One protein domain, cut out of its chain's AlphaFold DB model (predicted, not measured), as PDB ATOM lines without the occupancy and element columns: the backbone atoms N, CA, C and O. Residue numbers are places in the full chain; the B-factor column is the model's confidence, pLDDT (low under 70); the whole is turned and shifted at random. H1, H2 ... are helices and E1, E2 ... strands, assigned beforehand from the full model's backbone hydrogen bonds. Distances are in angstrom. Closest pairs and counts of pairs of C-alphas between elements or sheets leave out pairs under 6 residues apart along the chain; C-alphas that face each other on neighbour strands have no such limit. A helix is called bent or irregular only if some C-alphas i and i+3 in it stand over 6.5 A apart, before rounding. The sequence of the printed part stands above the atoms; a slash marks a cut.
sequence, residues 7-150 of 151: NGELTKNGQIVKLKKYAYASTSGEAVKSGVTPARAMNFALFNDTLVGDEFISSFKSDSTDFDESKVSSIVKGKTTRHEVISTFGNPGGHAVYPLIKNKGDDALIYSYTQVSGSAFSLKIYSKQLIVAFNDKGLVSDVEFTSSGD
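This is residues 7 to 150 of the 151 residues of an uncharacterized protein of Caballeronia insecticola (UniProt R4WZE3). One antiparallel sheet of eight strands folds back on itself into two leaves, curled like part of a barrel that stays open between its edge strands E1 and E8. E1 to E4 make one leaf and E6 to E8 the other, with short E5 as the hinge, and two short helices, H1 and H2, pack on the outside of the second leaf. The 144 printed residues hold, in order, E1 E2 E3 E4 H1 H2 E5 E6 E7 E8, and the strands stand in the sheet in that same order; the class is mostly strand. The whole is compact, with a radius of gyration of the C-alphas of 15.8 A and spans of 46 by 34 by 23 A.

Start at E1, residues 7 to 12, an edge strand; it forms a hairpin with E2, residues 15 to 25, where N 10 and O 17 are 2.9 A apart. E3, residues 39 to 47, pairs with E2 through N 20 and O 44, 2.9 A, and E4, residues 50 to 58, pairs with E3 through N 43 and O 55, 2.8 A. These four form a meander, each strand the antiparallel neighbour of the one before. Next come H1, residues 69 to 74, which only grazes the sheet, and H2, residues 82 to 89, which lies over E7, residues 124 to 134, at a height over the sheet of 9.7 A. H1 and H2 are close but not clearly touching, with the closest C-alphas, Lys 71 and Thr 88, 7.4 A apart. H1 is only just irregular, C-alphas 70 and 73 being 6.9 A apart, with 0 of 2 O i to N i+4 pairs but 2 of 3 O i to N i+3 pairs within hydrogen-bond range; in H2 every O i to N i+4 pair is within range. E5, residues 94 to 97, begins a second meander: N 95 and O 54 are 2.9 A apart towards E4, N 96 and O 108 3.0 A towards E6, residues 107 to 117. Then E6 and E7 are antiparallel neighbours, with N 113 and O 128 within hydrogen-bond range at 3.0 A, and E7 and E8, residues 140 to 148, are antiparallel neighbours too, with N 131 and O 144 within hydrogen-bond range at 2.8 A.

Find C-alpha 7 at (-32.140, -47.421, 20.650), where E1 begins. E2 runs 31.3 A, E6 33.0 A and E7 33.5 A. Look for C-alpha 148 at (-23.901, -38.322, 2.526), where E8 ends.

The C-alphas of Phe 121 and Lys 137, the two farthest apart, are 49.8 A apart. The printed part has no cut, its long link is E2 to E3, and no printed residue is under 70 in pLDDT.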
ATOM      1  N   ASN A   7     -32.922 -48.176  19.681       93.69
ATOM      2  CA  ASN A   7     -32.140 -47.421  20.650       93.69
ATOM      3  C   ASN A   7     -30.693 -47.364  20.160       93.69
ATOM      4  O   ASN A   7     -30.234 -48.274  19.467       93.69
ATOM      5  N   GLY A   8     -29.980 -46.307  20.515       93.38
ATOM      6  CA  GLY A   8     -28.563 -46.182  20.211       93.38
ATOM      7  C   GLY A   8     -27.862 -45.275  21.199       93.38
ATOM      8  O   GLY A   8     -28.493 -44.680  22.070       93.38
ATOM      9  N   GLU A   9     -26.560 -45.152  21.025       95.19
ATOM     10  CA  GLU A   9     -25.728 -44.213  21.759       95.19
ATOM     11  C   GLU A   9     -24.827 -43.497  20.760       95.19
ATOM     12  O   GLU A   9     -24.433 -44.065  19.739       95.19
ATOM     13  N   LEU A  10     -24.535 -42.232  21.036       93.88
ATOM     14  CA  LEU A  10     -23.554 -41.459  20.292       93.88
ATOM     15  C   LEU A  10     -22.654 -40.717  21.272       93.88
ATOM     16  O   LEU A  10     -23.117 -40.226  22.302       93.88
ATOM     17  N   THR A  11     -21.381 -40.593  20.916       95.94
ATOM     18  CA  THR A  11     -20.448 -39.733  21.640       95.94
ATOM     19  C   THR A  11     -20.419 -38.365  20.970       95.94
ATOM     20  O   THR A  11     -19.982 -38.243  19.826       95.94
ATOM     21  N   LYS A  12     -20.862 -37.321  21.674       94.38
ATOM     22  CA  LYS A  12     -20.762 -35.917  21.237       94.38
ATOM     23  C   LYS A  12     -20.115 -35.096  22.334       94.38
ATOM     24  O   LYS A  12     -20.488 -35.204  23.496       94.38
ATOM     25  N   ASN A  13     -19.112 -34.299  21.967       94.81
ATOM     26  CA  ASN A  13     -18.370 -33.447  22.901       94.81
ATOM     27  C   ASN A  13     -17.857 -34.207  24.145       94.81
ATOM     28  O   ASN A  13     -17.895 -33.696  25.263       94.81
ATOM     29  N   GLY A  14     -17.417 -35.458  23.950       95.50
ATOM     30  CA  GLY A  14     -16.937 -36.344  25.018       95.50
ATOM     31  C   GLY A  14     -18.023 -36.914  25.940       95.50
ATOM     32  O   GLY A  14     -17.687 -37.582  26.910       95.50
ATOM     33  N   GLN A  15     -19.304 -36.667  25.656       97.56
ATOM     34  CA  GLN A  15     -20.445 -37.165  26.425       97.56
ATOM     35  C   GLN A  15     -21.176 -38.267  25.660       97.56
ATOM     36  O   GLN A  15     -21.342 -38.179  24.442       97.56
ATOM     37  N   ILE A  16     -21.654 -39.277  26.385       97.69
ATOM     38  CA  ILE A  16     -22.539 -40.308  25.837       97.69
ATOM     39  C   ILE A  16     -23.970 -39.773  25.859       97.69
ATOM     40  O   ILE A  16     -24.499 -39.416  26.913       97.69
ATOM     41  N   VAL A  17     -24.606 -39.738  24.693       98.00
ATOM     42  CA  VAL A  17     -26.010 -39.358  24.525       98.00
ATOM     43  C   VAL A  17     -26.788 -40.573  24.036       98.00
ATOM     44  O   VAL A  17     -26.436 -41.181  23.024       98.00
ATOM     45  N   LYS A  18     -27.862 -40.919  24.745       98.06
ATOM     46  CA  LYS A  18     -28.768 -42.006  24.367       98.06
ATOM     47  C   LYS A  18     -29.724 -41.516  23.285       98.06
ATOM     48  O   LYS A  18     -30.315 -40.451  23.415       98.06
ATOM     49  N   LEU A  19     -29.934 -42.319  22.253       97.12
ATOM     50  CA  LEU A  19     -30.905 -42.064  21.196       97.12
ATOM     51  C   LEU A  19     -32.102 -43.001  21.310       97.12
ATOM     52  O   LEU A  19     -31.936 -44.212  21.459       97.12
ATOM     53  N   LYS A  20     -33.302 -42.451  21.131       97.12
ATOM     54  CA  LYS A  20     -34.537 -43.204  20.890       97.12
ATOM     55  C   LYS A  20     -35.089 -42.810  19.531       97.12
ATOM     56  O   LYS A  20     -35.405 -41.642  19.323       97.12
ATOM     57  N   LYS A  21     -35.219 -43.775  18.623       96.06
ATOM     58  CA  LYS A  21     -35.700 -43.534  17.261       96.06
ATOM     59  C   LYS A  21     -37.035 -44.222  17.018       96.06
ATOM     60  O   LYS A  21     -37.242 -45.386  17.377       96.06
ATOM     61  N   TYR A  22     -37.927 -43.493  16.371       96.31
ATOM     62  CA  TYR A  22     -39.231 -43.936  15.896       96.31
ATOM     63  C   TYR A  22     -39.266 -43.710  14.393       96.31
ATOM     64  O   TYR A  22     -38.858 -42.649  13.942       96.31
ATOM     65  N   ALA A  23     -39.728 -44.687  13.622       93.62
ATOM     66  CA  ALA A  23     -39.795 -44.580  12.173       93.62
ATOM     67  C   ALA A  23     -41.114 -45.154  11.675       93.62
ATOM     68  O   ALA A  23     -41.661 -46.099  12.243       93.62
ATOM     69  N   TYR A  24     -41.609 -44.555  10.604       92.44
ATOM     70  CA  TYR A  24     -42.782 -44.984   9.874       92.44
ATOM     71  C   TYR A  24     -42.488 -44.855   8.383       92.44
ATOM     72  O   TYR A  24     -42.071 -43.791   7.931       92.44
ATOM     73  N   ALA A  25     -42.728 -45.919   7.627       89.81
ATOM     74  CA  ALA A  25     -42.624 -45.931   6.175       89.81
ATOM     75  C   ALA A  25     -43.913 -46.503   5.584       89.81
ATOM     76  O   ALA A  25     -44.544 -47.368   6.195       89.81
ATOM     77  N   SER A  26     -44.304 -46.019   4.407       85.62
ATOM     78  CA  SER A  26     -45.477 -46.522   3.692       85.62
ATOM     79  C   SER A  26     -45.220 -46.573   2.194       85.62
ATOM     80  O   SER A  26     -44.665 -45.642   1.626       85.62
ATOM     81  N   THR A  27     -45.673 -47.639   1.537       79.00
ATOM     82  CA  THR A  27     -45.663 -47.754   0.071       79.00
ATOM     83  C   THR A  27     -46.891 -47.119  -0.583       79.00
ATOM     84  O   THR A  27     -46.926 -46.988  -1.802       79.00
ATOM     85  N   SER A  28     -47.894 -46.712   0.204       81.62
ATOM     86  CA  SER A  28     -49.132 -46.093  -0.288       81.62
ATOM     87  C   SER A  28     -49.139 -44.563  -0.191       81.62
ATOM     88  O   SER A  28     -50.134 -43.939  -0.552       81.62
ATOM     89  N   GLY A  29     -48.087 -43.955   0.369       83.69
ATOM     90  CA  GLY A  29     -47.952 -42.502   0.486       83.69
ATOM     91  C   GLY A  29     -47.300 -41.866  -0.741       83.69
ATOM     92  O   GLY A  29     -46.640 -42.544  -1.524       83.69
ATOM     93  N   GLU A  30     -47.433 -40.544  -0.880       91.88
ATOM     94  CA  GLU A  30     -46.707 -39.774  -1.895       91.88
ATOM     95  C   GLU A  30     -45.393 -39.237  -1.305       91.88
ATOM     96  O   GLU A  30     -45.392 -38.527  -0.295       91.88
ATOM     97  N   ALA A  31     -44.266 -39.579  -1.930       92.31
ATOM     98  CA  ALA A  31     -42.963 -39.036  -1.566       92.31
ATOM     99  C   ALA A  31     -42.733 -37.652  -2.182       92.31
ATOM    100  O   ALA A  31     -43.250 -37.337  -3.252       92.31
ATOM    101  N   VAL A  32     -41.909 -36.833  -1.524       93.19
ATOM    102  CA  VAL A  32     -41.519 -35.508  -2.034       93.19
ATOM    103  C   VAL A  32     -40.716 -35.597  -3.339       93.19
ATOM    104  O   VAL A  32     -40.750 -34.676  -4.153       93.19
ATOM    105  N   LYS A  33     -40.029 -36.722  -3.573       91.12
ATOM    106  CA  LYS A  33     -39.287 -37.011  -4.806       91.12
ATOM    107  C   LYS A  33     -39.729 -38.333  -5.417       91.12
ATOM    108  O   LYS A  33     -40.003 -39.300  -4.711       91.12
ATOM    109  N   SER A  34     -39.754 -38.375  -6.747       89.06
ATOM    110  CA  SER A  34     -40.078 -39.589  -7.501       89.06
ATOM    111  C   SER A  34     -39.076 -40.712  -7.204       89.06
ATOM    112  O   SER A  34     -37.881 -40.461  -7.063       89.06
ATOM    113  N   GLY A  35     -39.562 -41.951  -7.100       88.75
ATOM    114  CA  GLY A  35     -38.732 -43.132  -6.828       88.75
ATOM    115  C   GLY A  35     -38.253 -43.283  -5.377       88.75
ATOM    116  O   GLY A  35     -37.524 -44.229  -5.078       88.75
ATOM    117  N   VAL A  36     -38.659 -42.384  -4.476       91.38
ATOM    118  CA  VAL A  36     -38.419 -42.502  -3.031       91.38
ATOM    119  C   VAL A  36     -39.564 -43.275  -2.384       91.38
ATOM    120  O   VAL A  36     -40.733 -43.006  -2.653       91.38
ATOM    121  N   THR A  37     -39.237 -44.216  -1.496       91.88
ATOM    122  CA  THR A  37     -40.233 -44.793  -0.581       91.88
ATOM    123  C   THR A  37     -40.439 -43.808   0.566       91.88
ATOM    124  O   THR A  37     -39.486 -43.575   1.316       91.88
ATOM    125  N   PRO A  38     -41.631 -43.204   0.723       93.94
ATOM    126  CA  PRO A  38     -41.817 -42.176   1.725       93.94
ATOM    127  C   PRO A  38     -41.746 -42.773   3.129       93.94
ATOM    128  O   PRO A  38     -42.414 -43.752   3.483       93.94
ATOM    129  N   ALA A  39     -40.912 -42.135   3.934       94.94
ATOM    130  CA  ALA A  39     -40.685 -42.462   5.323       94.94
ATOM    131  C   ALA A  39     -40.534 -41.186   6.145       94.94
ATOM    132  O   ALA A  39     -40.088 -40.148   5.649       94.94
ATOM    133  N   ARG A  40     -40.884 -41.290   7.422       96.44
ATOM    134  CA  ARG A  40     -40.649 -40.262   8.425       96.44
ATOM    135  C   ARG A  40     -40.140 -40.872   9.713       96.44
ATOM    136  O   ARG A  40     -40.444 -42.025  10.028       96.44
ATOM    137  N   ALA A  41     -39.384 -40.089  10.459       96.38
ATOM    138  CA  ALA A  41     -38.800 -40.490  11.718       96.38
ATOM    139  C   ALA A  41     -38.935 -39.387  12.764       96.38
ATOM    140  O   ALA A  41     -38.993 -38.206  12.436       96.38
ATOM    141  N   MET A  42     -38.970 -39.810  14.024       97.50
ATOM    142  CA  MET A  42     -38.794 -38.951  15.184       97.50
ATOM    143  C   MET A  42     -37.637 -39.502  16.011       97.50
ATOM    144  O   MET A  42     -37.688 -40.647  16.478       97.50
ATOM    145  N   ASN A  43     -36.606 -38.692  16.192       97.06
ATOM    146  CA  ASN A  43     -35.436 -39.005  16.991       97.06
ATOM    147  C   ASN A  43     -35.472 -38.171  18.271       97.06
ATOM    148  O   ASN A  43     -35.756 -36.979  18.236       97.06
ATOM    149  N   PHE A  44     -35.153 -38.796  19.398       97.81
ATOM    150  CA  PHE A  44     -34.943 -38.116  20.671       97.81
ATOM    151  C   PHE A  44     -33.556 -38.440  21.196       97.81
ATOM    152  O   PHE A  44     -33.139 -39.601  21.180       97.81
ATOM    153  N   ALA A  45     -32.877 -37.425  21.702       98.00
ATOM    154  CA  ALA A  45     -31.552 -37.508  22.279       98.00
ATOM    155  C   ALA A  45     -31.616 -37.163  23.768       98.00
ATOM    156  O   ALA A  45     -32.100 -36.097  24.151       98.00
ATOM    157  N   LEU A  46     -31.143 -38.080  24.610       98.25
ATOM    158  CA  LEU A  46     -31.177 -37.960  26.059       98.25
ATOM    159  C   LEU A  46     -29.762 -37.974  26.634       98.25
ATOM    160  O   LEU A  46     -28.994 -38.907  26.393       98.25
ATOM    161  N   PHE A  47     -29.447 -36.975  27.449       98.06
ATOM    162  CA  PHE A  47     -28.220 -36.903  28.234       98.06
ATOM    163  C   PHE A  47     -28.588 -36.932  29.715       98.06
ATOM    164  O   PHE A  47     -29.388 -36.113  30.161       98.06
ATOM    165  N   ASN A  48     -28.054 -37.899  30.471       95.88
ATOM    166  CA  ASN A  48     -28.438 -38.145  31.871       95.88
ATOM    167  C   ASN A  48     -29.966 -38.177  32.065       95.88
ATOM    168  O   ASN A  48     -30.517 -37.510  32.935       95.88
ATOM    169  N   ASP A  49     -30.642 -38.899  31.166       95.25
ATOM    170  CA  ASP A  49     -32.101 -39.059  31.103       95.25
ATOM    171  C   ASP A  49     -32.908 -37.750  30.930       95.25
ATOM    172  O   ASP A  49     -34.135 -37.761  30.983       95.25
ATOM    173  N   THR A  50     -32.234 -36.641  30.609       97.25
ATOM    174  CA  THR A  50     -32.835 -35.355  30.223       97.25
ATOM    175  C   THR A  50     -32.862 -35.219  28.703       97.25
ATOM    176  O   THR A  50     -31.870 -35.519  28.041       97.25
ATOM    177  N   LEU A  51     -33.983 -34.762  28.136       97.94
ATOM    178  CA  LEU A  51     -34.088 -34.485  26.701       97.94
ATOM    179  C   LEU A  51     -33.193 -33.292  26.336       97.94
ATOM    180  O   LEU A  51     -33.391 -32.193  26.842       97.94
ATOM    181  N   VAL A  52     -32.223 -33.524  25.453       98.31
ATOM    182  CA  VAL A  52     -31.270 -32.506  24.969       98.31
ATOM    183  C   VAL A  52     -31.362 -32.269  23.466       98.31
ATOM    184  O   VAL A  52     -30.687 -31.392  22.935       98.31
ATOM    185  N   GLY A  53     -32.198 -33.040  22.777       98.19
ATOM    186  CA  GLY A  53     -32.576 -32.752  21.406       98.19
ATOM    187  C   GLY A  53     -33.683 -33.656  20.902       98.19
ATOM    188  O   GLY A  53     -33.864 -34.786  21.370       98.19
ATOM    189  N   ASP A  54     -34.405 -33.141  19.928       98.06
ATOM    190  CA  ASP A  54     -35.499 -33.797  19.237       98.06
ATOM    191  C   ASP A  54     -35.418 -33.450  17.751       98.06
ATOM    192  O   ASP A  54     -34.941 -32.379  17.385       98.06
ATOM    193  N   GLU A  55     -35.815 -34.380  16.890       97.56
ATOM    194  CA  GLU A  55     -35.697 -34.203  15.446       97.56
ATOM    195  C   GLU A  55     -36.742 -35.037  14.706       97.56
ATOM    196  O   GLU A  55     -36.754 -36.269  14.777       97.56
ATOM    197  N   PHE A  56     -37.594 -34.346  13.958       98.19
ATOM    198  CA  PHE A  56     -38.502 -34.891  12.968       98.19
ATOM    199  C   PHE A  56     -37.866 -34.829  11.576       98.19
ATOM    200  O   PHE A  56     -37.334 -33.803  11.155       98.19
ATOM    201  N   ILE A  57     -37.948 -35.941  10.850       97.81
ATOM    202  CA  ILE A  57     -37.431 -36.086   9.486       97.81
ATOM    203  C   ILE A  57     -38.550 -36.671   8.645       97.81
ATOM    204  O   ILE A  57     -39.145 -37.668   9.055       97.81
ATOM    205  N   SER A  58     -38.812 -36.122   7.463       97.69
ATOM    206  CA  SER A  58     -39.802 -36.692   6.554       97.69
ATOM    207  C   SER A  58     -39.428 -36.539   5.089       97.69
ATOM    208  O   SER A  58     -38.965 -35.492   4.639       97.69
ATOM    209  N   SER A  59     -39.702 -37.603   4.339       96.75
ATOM    210  CA  SER A  59     -39.685 -37.639   2.874       96.75
ATOM    211  C   SER A  59     -41.084 -37.766   2.266       96.75
ATOM    212  O   SER A  59     -41.215 -37.887   1.047       96.75
ATOM    213  N   PHE A  60     -42.147 -37.725   3.079       96.56
ATOM    214  CA  PHE A  60     -43.510 -37.594   2.564       96.56
ATOM    215  C   PHE A  60     -43.708 -36.188   1.996       96.56
ATOM    216  O   PHE A  60     -43.259 -35.204   2.573       96.56
ATOM    217  N   LYS A  61     -44.441 -36.073   0.891       95.56
ATOM    218  CA  LYS A  61     -44.725 -34.777   0.260       95.56
ATOM    219  C   LYS A  61     -45.505 -33.821   1.172       95.56
ATOM    220  O   LYS A  61     -45.320 -32.614   1.085       95.56
ATOM    221  N   SER A  62     -46.364 -34.353   2.044       95.00
ATOM    222  CA  SER A  62     -47.249 -33.571   2.918       95.00
ATOM    223  C   SER A  62     -46.540 -32.845   4.061       95.00
ATOM    224  O   SER A  62     -47.031 -31.820   4.517       95.00
ATOM    225  N   ASP A  63     -45.433 -33.395   4.560       95.81
ATOM    226  CA  ASP A  63     -44.711 -32.897   5.740       95.81
ATOM    227  C   ASP A  63     -43.184 -32.968   5.549       95.81
ATOM    228  O   ASP A  63     -42.437 -33.093   6.515       95.81
ATOM    229  N   SER A  64     -42.730 -32.893   4.292       96.81
ATOM    230  CA  SER A  64     -41.321 -33.001   3.902       96.81
ATOM    231  C   SER A  64     -40.435 -32.028   4.671       96.81
ATOM    232  O   SER A  64     -40.744 -30.842   4.780       96.81
ATOM    233  N   THR A  65     -39.280 -32.526   5.105       98.12
ATOM    234  CA  THR A  65     -38.238 -31.733   5.770       98.12
ATOM    235  C   THR A  65     -37.043 -31.439   4.854       98.12
ATOM    236  O   THR A  65     -35.995 -30.998   5.324       98.12
ATOM    237  N   ASP A  66     -37.169 -31.691   3.542       97.06
ATOM    238  CA  ASP A  66     -36.152 -31.304   2.556       97.06
ATOM    239  C   ASP A  66     -35.951 -29.777   2.549       97.06
ATOM    240  O   ASP A  66     -36.915 -29.014   2.549       97.06
ATOM    241  N   PHE A  67     -34.694 -29.335   2.517       97.38
ATOM    242  CA  PHE A  67     -34.305 -27.922   2.540       97.38
ATOM    243  C   PHE A  67     -33.237 -27.628   1.483       97.38
ATOM    244  O   PHE A  67     -32.475 -28.507   1.082       97.38
ATOM    245  N   ASP A  68     -33.140 -26.383   1.030       96.94
ATOM    246  CA  ASP A  68     -32.143 -26.000   0.028       96.94
ATOM    247  C   ASP A  68     -30.744 -25.866   0.652       96.94
ATOM    248  O   ASP A  68     -30.388 -24.841   1.232       96.94
ATOM    249  N   GLU A  69     -29.931 -26.915   0.524       96.06
ATOM    250  CA  GLU A  69     -28.568 -26.946   1.065       96.06
ATOM    251  C   GLU A  69     -27.613 -25.961   0.373       96.06
ATOM    252  O   GLU A  69     -26.593 -25.592   0.954       96.06
ATOM    253  N   SER A  70     -27.938 -25.484  -0.838       97.06
ATOM    254  CA  SER A  70     -27.090 -24.506  -1.535       97.06
ATOM    255  C   SER A  70     -27.032 -23.166  -0.796       97.06
ATOM    256  O   SER A  70     -26.061 -22.422  -0.927       97.06
ATOM    257  N   LYS A  71     -28.033 -22.891   0.051       98.12
ATOM    258  CA  LYS A  71     -28.121 -21.681   0.870       98.12
ATOM    259  C   LYS A  71     -27.309 -21.754   2.161       98.12
ATOM    260  O   LYS A  71     -27.186 -20.734   2.834       98.12
ATOM    261  N   VAL A  72     -26.724 -22.901   2.523       98.25
ATOM    262  CA  VAL A  72     -25.938 -23.056   3.769       98.25
ATOM    263  C   VAL A  72     -24.781 -22.056   3.839       98.25
ATOM    264  O   VAL A  72     -24.506 -21.503   4.900       98.25
ATOM    265  N   SER A  73     -24.153 -21.748   2.702       97.50
ATOM    266  CA  SER A  73     -23.051 -20.780   2.606       97.50
ATOM    267  C   SER A  73     -23.458 -19.327   2.894       97.50
ATOM    268  O   SER A  73     -22.585 -18.492   3.117       97.50
ATOM    269  N   SER A  74     -24.760 -19.017   2.919       97.81
ATOM    270  CA  SER A  74     -25.268 -17.684   3.276       97.81
ATOM    271  C   SER A  74     -25.260 -17.410   4.784       97.81
ATOM    272  O   SER A  74     -25.405 -16.260   5.197       97.81
ATOM    273  N   ILE A  75     -25.072 -18.441   5.616       98.62
ATOM    274  CA  ILE A  75     -25.057 -18.303   7.072       98.62
ATOM    275  C   ILE A  75     -23.699 -17.752   7.521       98.62
ATOM    276  O   ILE A  75     -22.662 -18.396   7.368       98.62
ATOM    277  N   VAL A  76     -23.709 -16.577   8.147       98.50
ATOM    278  CA  VAL A  76     -22.512 -15.897   8.649       98.50
ATOM    279  C   VAL A  76     -22.532 -15.857  10.176       98.50
ATOM    280  O   VAL A  76     -23.361 -15.182  10.790       98.50
ATOM    281  N   LYS A  77     -21.572 -16.549  10.803       98.25
ATOM    282  CA  LYS A  77     -21.399 -16.558  12.265       98.25
ATOM    283  C   LYS A  77     -21.257 -15.137  12.821       98.25
ATOM    284  O   LYS A  77     -20.565 -14.298  12.247       98.25
ATOM    285  N   GLY A  78     -21.919 -14.876  13.942       98.31
ATOM    286  CA  GLY A  78     -21.946 -13.583  14.625       98.31
ATOM    287  C   GLY A  78     -22.751 -12.492  13.914       98.31
ATOM    288  O   GLY A  78     -22.779 -11.370  14.414       98.31
ATOM    289  N   LYS A  79     -23.386 -12.786  12.770       98.56
ATOM    290  CA  LYS A  79     -24.188 -11.817  12.007       98.56
ATOM    291  C   LYS A  79     -25.588 -12.322  11.702       98.56
ATOM    292  O   LYS A  79     -26.545 -11.613  11.980       98.56
ATOM    293  N   THR A  80     -25.702 -13.528  11.151       98.75
ATOM    294  CA  THR A  80     -26.998 -14.114  10.811       98.75
ATOM    295  C   THR A  80     -27.807 -14.355  12.083       98.75
ATOM    296  O   THR A  80     -27.295 -14.866  13.081       98.75
ATOM    297  N   THR A  81     -29.075 -13.979  12.039       98.75
ATOM    298  CA  THR A  81     -30.048 -14.119  13.120       98.75
ATOM    299  C   THR A  81     -30.839 -15.417  12.984       98.75
ATOM    300  O   THR A  81     -30.981 -15.974  11.892       98.75
ATOM    301  N   ARG A  82     -31.446 -15.881  14.083       98.56
ATOM    302  CA  ARG A  82     -32.404 -17.001  14.038       98.56
ATOM    303  C   ARG A  82     -33.528 -16.782  13.028       98.56
ATOM    304  O   ARG A  82     -33.898 -17.712  12.316       98.56
ATOM    305  N   HIS A  83     -34.059 -15.562  12.956       98.38
ATOM    306  CA  HIS A  83     -35.148 -15.240  12.041       98.38
ATOM    307  C   HIS A  83     -34.729 -15.404  10.575       98.38
ATOM    308  O   HIS A  83     -35.468 -16.001   9.798       98.38
ATOM    309  N   GLU A  84     -33.530 -14.950  10.208       98.69
ATOM    310  CA  GLU A  84     -33.004 -15.116   8.849       98.69
ATOM    311  C   GLU A  84     -32.785 -16.589   8.493       98.69
ATOM    312  O   GLU A  84     -33.114 -16.997   7.379       98.69
ATOM    313  N   VAL A  85     -32.300 -17.410   9.433       98.69
ATOM    314  CA  VAL A  85     -32.159 -18.864   9.225       98.69
ATOM    315  C   VAL A  85     -33.524 -19.492   8.945       98.69
ATOM    316  O   VAL A  85     -33.694 -20.153   7.921       98.69
ATOM    317  N   ILE A  86     -34.525 -19.219   9.784       98.50
ATOM    318  CA  ILE A  86     -35.888 -19.740   9.588       98.50
ATOM    319  C   ILE A  86     -36.490 -19.224   8.273       98.50
ATOM    320  O   ILE A  86     -37.084 -19.993   7.525       98.50
ATOM    321  N   SER A  87     -36.292 -17.950   7.930       98.25
ATOM    322  CA  SER A  87     -36.768 -17.389   6.661       98.25
ATOM    323  C   SER A  87     -36.097 -18.031   5.440       98.25
ATOM    324  O   SER A  87     -36.687 -18.058   4.362       98.25
ATOM    325  N   THR A  88     -34.866 -18.519   5.588       98.25
ATOM    326  CA  THR A  88     -34.069 -19.081   4.489       98.25
ATOM    327  C   THR A  88     -34.361 -20.562   4.265       98.25
ATOM    328  O   THR A  88     -34.490 -20.992   3.113       98.25
ATOM    329  N   PHE A  89     -34.464 -21.333   5.351       98.19
ATOM    330  CA  PHE A  89     -34.575 -22.798   5.331       98.19
ATOM    331  C   PHE A  89     -35.970 -23.314   5.694       98.19
ATOM    332  O   PHE A  89     -36.229 -24.509   5.572       98.19
ATOM    333  N   GLY A  90     -36.875 -22.431   6.111       97.06
ATOM    334  CA  GLY A  90     -38.199 -22.789   6.598       97.06
ATOM    335  C   GLY A  90     -38.185 -23.240   8.056       97.06
ATOM    336  O   GLY A  90     -37.275 -22.931   8.836       97.06
ATOM    337  N   ASN A  91     -39.231 -23.976   8.426       96.44
ATOM    338  CA  ASN A  91     -39.372 -24.492   9.779       96.44
ATOM    339  C   ASN A  91     -38.334 -25.594  10.044       96.44
ATOM    340  O   ASN A  91     -38.180 -26.492   9.214       96.44
ATOM    341  N   PRO A  92     -37.637 -25.546  11.187       97.94
ATOM    342  CA  PRO A  92     -36.718 -26.603  11.574       97.94
ATOM    343  C   PRO A  92     -37.482 -27.897  11.870       97.94
ATOM    344  O   PRO A  92     -38.610 -27.874  12.365       97.94
ATOM    345  N   GLY A  93     -36.841 -29.029  11.590       97.88
ATOM    346  CA  GLY A  93     -37.347 -30.347  11.967       97.88
ATOM    347  C   GLY A  93     -37.072 -30.679  13.431       97.88
ATOM    348  O   GLY A  93     -37.675 -31.601  13.966       97.88
ATOM    349  N   GLY A  94     -36.173 -29.948  14.093       98.19
ATOM    350  CA  GLY A  94     -35.756 -30.278  15.445       98.19
ATOM    351  C   GLY A  94     -34.993 -29.181  16.165       98.19
ATOM    352  O   GLY A  94     -34.665 -28.137  15.592       98.19
ATOM    353  N   HIS A  95     -34.679 -29.464  17.424       98.50
ATOM    354  CA  HIS A  95     -33.922 -28.590  18.308       98.50
ATOM    355  C   HIS A  95     -32.822 -29.373  19.022       98.50
ATOM    356  O   HIS A  95     -32.932 -30.579  19.246       98.50
ATOM    357  N   ALA A  96     -31.754 -28.680  19.403       98.38
ATOM    358  CA  ALA A  96     -30.681 -29.254  20.205       98.38
ATOM    359  C   ALA A  96     -30.101 -28.246  21.192       98.38
ATOM    360  O   ALA A  96     -30.022 -27.052  20.921       98.38
ATOM    361  N   VAL A  97     -29.616 -28.769  22.311       98.62
ATOM    362  CA  VAL A  97     -28.778 -28.061  23.281       98.62
ATOM    363  C   VAL A  97     -27.540 -28.903  23.595       98.62
ATOM    364  O   VAL A  97     -27.363 -30.016  23.088       98.62
ATOM    365  N   TYR A  98     -26.632 -28.379  24.417       97.69
ATOM    366  CA  TYR A  98     -25.489 -29.151  24.906       97.69
ATOM    367  C   TYR A  98     -25.957 -30.480  25.550       97.69
ATOM    368  O   TYR A  98     -26.919 -30.464  26.319       97.69
ATOM    369  N   PRO A  99     -25.297 -31.628  25.301       97.62
ATOM    370  CA  PRO A  99     -24.013 -31.802  24.617       97.62
ATOM    371  C   PRO A  99     -24.096 -32.053  23.105       97.62
ATOM    372  O   PRO A  99     -23.066 -32.360  22.509       97.62
ATOM    373  N   LEU A 100     -25.264 -31.945  22.462       97.25
ATOM    374  CA  LEU A 100     -25.370 -32.166  21.011       97.25
ATOM    375  C   LEU A 100     -24.692 -31.065  20.189       97.25
ATOM    376  O   LEU A 100     -24.182 -31.345  19.105       97.25
ATOM    377  N   ILE A 101     -24.641 -29.848  20.732       97.75
ATOM    378  CA  ILE A 101     -23.893 -28.708  20.187       97.75
ATOM    379  C   ILE A 101     -22.686 -28.370  21.062       97.75
ATOM    380  O   ILE A 101     -22.637 -28.739  22.237       97.75
ATOM    381  N   LYS A 102     -21.695 -27.687  20.477       95.56
ATOM    382  CA  LYS A 102     -20.397 -27.428  21.120       95.56
ATOM    383  C   LYS A 102     -20.501 -26.526  22.352       95.56
ATOM    384  O   LYS A 102     -19.921 -26.830  23.393       95.56
ATOM    385  N   ASN A 103     -21.223 -25.416  22.225       96.00
ATOM    386  CA  ASN A 103     -21.270 -24.374  23.243       96.00
ATOM    387  C   ASN A 103     -22.333 -24.687  24.298       96.00
ATOM    388  O   ASN A 103     -23.453 -25.085  23.983       96.00
ATOM    389  N   LYS A 104     -21.986 -24.479  25.569       95.81
ATOM    390  CA  LYS A 104     -22.951 -24.521  26.672       95.81
ATOM    391  C   LYS A 104     -23.718 -23.199  26.724       95.81
ATOM    392  O   LYS A 104     -23.099 -22.150  26.611       95.81
ATOM    393  N   GLY A 105     -25.028 -23.262  26.957       95.31
ATOM    394  CA  GLY A 105     -25.904 -22.084  27.047       95.31
ATOM    395  C   GLY A 105     -26.509 -21.645  25.713       95.31
ATOM    396  O   GLY A 105     -27.528 -20.965  25.720       95.31
ATOM    397  N   ASP A 106     -25.935 -22.095  24.599       98.06
ATOM    398  CA  ASP A 106     -26.533 -21.961  23.276       98.06
ATOM    399  C   ASP A 106     -27.679 -22.977  23.101       98.06
ATOM    400  O   ASP A 106     -27.738 -24.016  23.772       98.06
ATOM    401  N   ASP A 107     -28.550 -22.706  22.134       98.38
ATOM    402  CA  ASP A 107     -29.502 -23.665  21.579       98.38
ATOM    403  C   ASP A 107     -29.406 -23.672  20.050       98.38
ATOM    404  O   ASP A 107     -28.817 -22.777  19.442       98.38
ATOM    405  N   ALA A 108     -29.947 -24.703  19.413       98.75
ATOM    406  CA  ALA A 108     -29.807 -24.899  17.984       98.75
ATOM    407  C   ALA A 108     -31.088 -25.351  17.305       98.75
ATOM    408  O   ALA A 108     -31.906 -26.067  17.881       98.75
ATOM    409  N   LEU A 109     -31.189 -24.972  16.034       98.88
ATOM    410  CA  LEU A 109     -32.165 -25.492  15.090       98.88
ATOM    411  C   LEU A 109     -31.537 -26.619  14.271       98.88
ATOM    412  O   LEU A 109     -30.399 -26.494  13.809       98.88
ATOM    413  N   ILE A 110     -32.295 -27.694  14.070       98.75
ATOM    414  CA  ILE A 110     -31.902 -28.846  13.260       98.75
ATOM    415  C   ILE A 110     -32.789 -28.910  12.020       98.75
ATOM    416  O   ILE A 110     -34.018 -28.951  12.110       98.75
ATOM    417  N   TYR A 111     -32.150 -28.975  10.858       98.69
ATOM    418  CA  TYR A 111     -32.779 -29.261   9.577       98.69
ATOM    419  C   TYR A 111     -32.201 -30.559   9.052       98.69
ATOM    420  O   TYR A 111     -31.000 -30.641   8.799       98.69
ATOM    421  N   SER A 112     -33.048 -31.562   8.864       98.06
ATOM    422  CA  SER A 112     -32.604 -32.883   8.437       98.06
ATOM    423  C   SER A 112     -33.542 -33.469   7.418       98.06
ATOM    424  O   SER A 112     -34.762 -33.379   7.542       98.06
ATOM    425  N   TYR A 113     -32.959 -34.120   6.425       97.81
ATOM    426  CA  TYR A 113     -33.693 -34.823   5.394       97.81
ATOM    427  C   TYR A 113     -32.978 -36.123   5.065       97.81
ATOM    428  O   TYR A 113     -31.771 -36.137   4.825       97.81
ATOM    429  N   THR A 114     -33.749 -37.203   5.010       96.19
ATOM    430  CA  THR A 114     -33.288 -38.518   4.578       96.19
ATOM    431  C   THR A 114     -34.287 -39.071   3.581       96.19
ATOM    432  O   THR A 114     -35.496 -39.018   3.807       96.19
ATOM    433  N   GLN A 115     -33.778 -39.647   2.500       94.00
ATOM    434  CA  GLN A 115     -34.573 -40.395   1.536       94.00
ATOM    435  C   GLN A 115     -33.976 -41.776   1.310       94.00
ATOM    436  O   GLN A 115     -32.755 -41.958   1.352       94.00
ATOM    437  N   VAL A 116     -34.860 -42.726   1.026       91.38
ATOM    438  CA  VAL A 116     -34.501 -44.072   0.594       91.38
ATOM    439  C   VAL A 116     -35.118 -44.304  -0.776       91.38
ATOM    440  O   VAL A 116     -36.330 -44.166  -0.948       91.38
ATOM    441  N   SER A 117     -34.283 -44.639  -1.750       91.19
ATOM    442  CA  SER A 117     -34.688 -44.913  -3.128       91.19
ATOM    443  C   SER A 117     -34.080 -46.223  -3.626       91.19
ATOM    444  O   SER A 117     -33.247 -46.847  -2.961       91.19
ATOM    445  N   GLY A 118     -34.514 -46.657  -4.808       86.06
ATOM    446  CA  GLY A 118     -34.058 -47.901  -5.421       86.06
ATOM    447  C   GLY A 118     -34.951 -49.095  -5.088       86.06
ATOM    448  O   GLY A 118     -36.111 -48.945  -4.713       86.06
ATOM    449  N   SER A 119     -34.413 -50.297  -5.291       81.62
ATOM    450  CA  SER A 119     -35.134 -51.557  -5.070       81.62
ATOM    451  C   SER A 119     -34.685 -52.239  -3.778       81.62
ATOM    452  O   SER A 119     -33.653 -51.880  -3.215       81.62
ATOM    453  N   ALA A 120     -35.393 -53.290  -3.352       76.50
ATOM    454  CA  ALA A 120     -34.992 -54.111  -2.204       76.50
ATOM    455  C   ALA A 120     -33.565 -54.696  -2.325       76.50
ATOM    456  O   ALA A 120     -32.940 -54.988  -1.310       76.50
ATOM    457  N   PHE A 121     -33.039 -54.830  -3.547       81.88
ATOM    458  CA  PHE A 121     -31.697 -55.357  -3.826       81.88
ATOM    459  C   PHE A 121     -30.657 -54.264  -4.127       81.88
ATOM    460  O   PHE A 121     -29.477 -54.564  -4.282       81.88
ATOM    461  N   SER A 122     -31.076 -52.998  -4.230       86.19
ATOM    462  CA  SER A 122     -30.223 -51.863  -4.605       86.19
ATOM    463  C   SER A 122     -30.644 -50.583  -3.880       86.19
ATOM    464  O   SER A 122     -30.892 -49.544  -4.498       86.19
ATOM    465  N   LEU A 123     -30.760 -50.677  -2.554       87.81
ATOM    466  CA  LEU A 123     -31.144 -49.554  -1.706       87.81
ATOM    467  C   LEU A 123     -30.088 -48.448  -1.765       87.81
ATOM    468  O   LEU A 123     -28.909 -48.680  -1.497       87.81
ATOM    469  N   LYS A 124     -30.540 -47.234  -2.067       92.31
ATOM    470  CA  LYS A 124     -29.750 -46.010  -1.978       92.31
ATOM    471  C   LYS A 124     -30.318 -45.142  -0.872       92.31
ATOM    472  O   LYS A 124     -31.530 -44.950  -0.784       92.31
ATOM    473  N   ILE A 125     -29.435 -44.626  -0.029       92.69
ATOM    474  CA  ILE A 125     -29.795 -43.724   1.058       92.69
ATOM    475  C   ILE A 125     -29.042 -42.426   0.827       92.69
ATOM    476  O   ILE A 125     -27.819 -42.439   0.731       92.69
ATOM    477  N   TYR A 126     -29.780 -41.325   0.771       96.00
ATOM    478  CA  TYR A 126     -29.218 -39.983   0.818       96.00
ATOM    479  C   TYR A 126     -29.689 -39.301   2.090       96.00
ATOM    480  O   TYR A 126     -30.854 -39.425   2.476       96.00
ATOM    481  N   SER A 127     -28.776 -38.616   2.767       96.69
ATOM    482  CA  SER A 127     -29.073 -37.871   3.985       96.69
ATOM    483  C   SER A 127     -28.304 -36.566   4.015       96.69
ATOM    484  O   SER A 127     -27.144 -36.514   3.616       96.69
ATOM    485  N   LYS A 128     -28.941 -35.529   4.546       97.75
ATOM    486  CA  LYS A 128     -28.298 -34.263   4.883       97.75
ATOM    487  C   LYS A 128     -28.830 -33.731   6.201       97.75
ATOM    488  O   LYS A 128     -30.003 -33.926   6.523       97.75
ATOM    489  N   GLN A 129     -27.964 -33.045   6.929       98.25
ATOM    490  CA  GLN A 129     -28.281 -32.408   8.195       98.25
ATOM    491  C   GLN A 129     -27.540 -31.080   8.298       98.25
ATOM    492  O   GLN A 129     -26.338 -31.004   8.040       98.25
ATOM    493  N   LEU A 130     -28.268 -30.051   8.707       98.75
ATOM    494  CA  LEU A 130     -27.762 -28.744   9.083       98.75
ATOM    495  C   LEU A 130     -28.160 -28.483  10.538       98.75
ATOM    496  O   LEU A 130     -29.344 -28.467  10.867       98.75
ATOM    497  N   ILE A 131     -27.171 -28.246  11.393       98.50
ATOM    498  CA  ILE A 131     -27.356 -27.782  12.768       98.50
ATOM    499  C   ILE A 131     -26.836 -26.350  12.839       98.50
ATOM    500  O   ILE A 131     -25.666 -26.094  12.546       98.50
ATOM    501  N   VAL A 132     -27.700 -25.419  13.236       98.81
ATOM    502  CA  VAL A 132     -27.343 -24.008  13.419       98.81
ATOM    503  C   VAL A 132     -27.535 -23.647  14.882       98.81
ATOM    504  O   VAL A 132     -28.666 -23.653  15.360       98.81
ATOM    505  N   ALA A 133     -26.442 -23.357  15.583       98.75
ATOM    506  CA  ALA A 133     -26.465 -22.933  16.978       98.75
ATOM    507  C   ALA A 133     -26.526 -21.409  17.088       98.75
ATOM    508  O   ALA A 133     -25.956 -20.694  16.259       98.75
ATOM    509  N   PHE A 134     -27.193 -20.922  18.128       98.81
ATOM    510  CA  PHE A 134     -27.395 -19.513  18.420       98.81
ATOM    511  C   PHE A 134     -26.952 -19.206  19.844       98.81
ATOM    512  O   PHE A 134     -27.223 -19.976  20.763       98.81
ATOM    513  N   ASN A 135     -26.308 -18.057  20.018       98.31
ATOM    514  CA  ASN A 135     -25.996 -17.531  21.343       98.31
ATOM    515  C   ASN A 135     -27.211 -16.845  21.993       98.31
ATOM    516  O   ASN A 135     -28.276 -16.697  21.389       98.31
ATOM    517  N   ASP A 136     -27.011 -16.355  23.212       97.12
ATOM    518  CA  ASP A 136     -27.973 -15.585  24.011       97.12
ATOM    519  C   ASP A 136     -28.540 -14.333  23.312       97.12
ATOM    520  O   ASP A 136     -29.648 -13.895  23.620       97.12
ATOM    521  N   LYS A 137     -27.818 -13.774  22.335       97.69
ATOM    522  CA  LYS A 137     -28.257 -12.635  21.508       97.69
ATOM    523  C   LYS A 137     -29.064 -13.056  20.276       97.69
ATOM    524  O   LYS A 137     -29.448 -12.199  19.484       97.69
ATOM    525  N   GLY A 138     -29.298 -14.354  20.076       97.94
ATOM    526  CA  GLY A 138     -30.013 -14.890  18.917       97.94
ATOM    527  C   GLY A 138     -29.215 -14.843  17.608       97.94
ATOM    528  O   GLY A 138     -29.807 -14.954  16.529       97.94
ATOM    529  N   LEU A 139     -27.891 -14.676  17.693       98.69
ATOM    530  CA  LEU A 139     -26.973 -14.669  16.553       98.69
ATOM    531  C   LEU A 139     -26.318 -16.039  16.398       98.69
ATOM    532  O   LEU A 139     -25.981 -16.685  17.391       98.69
ATOM    533  N   VAL A 140     -26.090 -16.458  15.153       98.75
ATOM    534  CA  VAL A 140     -25.454 -17.744  14.849       98.75
ATOM    535  C   VAL A 140     -24.066 -17.820  15.488       98.75
ATOM    536  O   VAL A 140     -23.186 -17.018  15.172       98.75
ATOM    537  N   SER A 141     -23.854 -18.805  16.353       98.62
ATOM    538  CA  SER A 141     -22.587 -19.066  17.040       98.62
ATOM    539  C   SER A 141     -21.808 -20.221  16.406       98.62
ATOM    540  O   SER A 141     -20.578 -20.166  16.315       98.62
ATOM    541  N   ASP A 142     -22.503 -21.240  15.897       98.44
ATOM    542  CA  ASP A 142     -21.901 -22.374  15.199       98.44
ATOM    543  C   ASP A 142     -22.804 -22.911  14.083       98.44
ATOM    544  O   ASP A 142     -24.022 -22.740  14.109       98.44
ATOM    545  N   VAL A 143     -22.186 -23.552  13.089       98.31
ATOM    546  CA  VAL A 143     -22.873 -24.168  11.949       98.31
ATOM    547  C   VAL A 143     -22.190 -25.497  11.654       98.31
ATOM    548  O   VAL A 143     -20.988 -25.523  11.387       98.31
ATOM    549  N   GLU A 144     -22.949 -26.588  11.682       97.75
ATOM    550  CA  GLU A 144     -22.501 -27.917  11.261       97.75
ATOM    551  C   GLU A 144     -23.391 -28.387  10.111       97.75
ATOM    552  O   GLU A 144     -24.596 -28.551  10.286       97.75
ATOM    553  N   PHE A 145     -22.808 -28.608   8.931       98.38
ATOM    554  CA  PHE A 145     -23.506 -29.200   7.792       98.38
ATOM    555  C   PHE A 145     -22.841 -30.512   7.395       98.38
ATOM    556  O   PHE A 145     -21.619 -30.583   7.255       98.38
ATOM    557  N   THR A 146     -23.651 -31.544   7.195       97.31
ATOM    558  CA  THR A 146     -23.210 -32.838   6.679       97.31
ATOM    559  C   THR A 146     -24.173 -33.321   5.605       97.31
ATOM    560  O   THR A 146     -25.379 -33.099   5.689       97.31
ATOM    561  N   SER A 147     -23.633 -33.990   4.590       97.00
ATOM    562  CA  SER A 147     -24.399 -34.667   3.547       97.00
ATOM    563  C   SER A 147     -23.681 -35.958   3.177       97.00
ATOM    564  O   SER A 147     -22.450 -35.996   3.144       97.00
ATOM    565  N   SER A 148     -24.436 -37.014   2.898       96.06
ATOM    566  CA  SER A 148     -23.901 -38.322   2.526       96.06
ATOM    567  C   SER A 148     -24.844 -39.080   1.591       96.06
ATOM    568  O   SER A 148     -26.057 -38.861   1.589       96.06
ATOM    569  N   GLY A 149     -24.265 -39.992   0.806       91.50
ATOM    570  CA  GLY A 149     -24.981 -40.785  -0.190       91.50
ATOM    571  C   GLY A 149     -25.281 -40.034  -1.488       91.50
ATOM    572  O   GLY A 149     -24.893 -38.879  -1.660       91.50
ATOM    573  N   ASP A 150     -25.995 -40.711  -2.388       82.00
ATOM    574  CA  ASP A 150     -26.321 -40.217  -3.730       82.00
ATOM    575  C   ASP A 150     -27.786 -39.772  -3.814       82.00
ATOM    576  O   ASP A 150     -28.688 -40.523  -3.426       82.00
TER     577      ASP A 150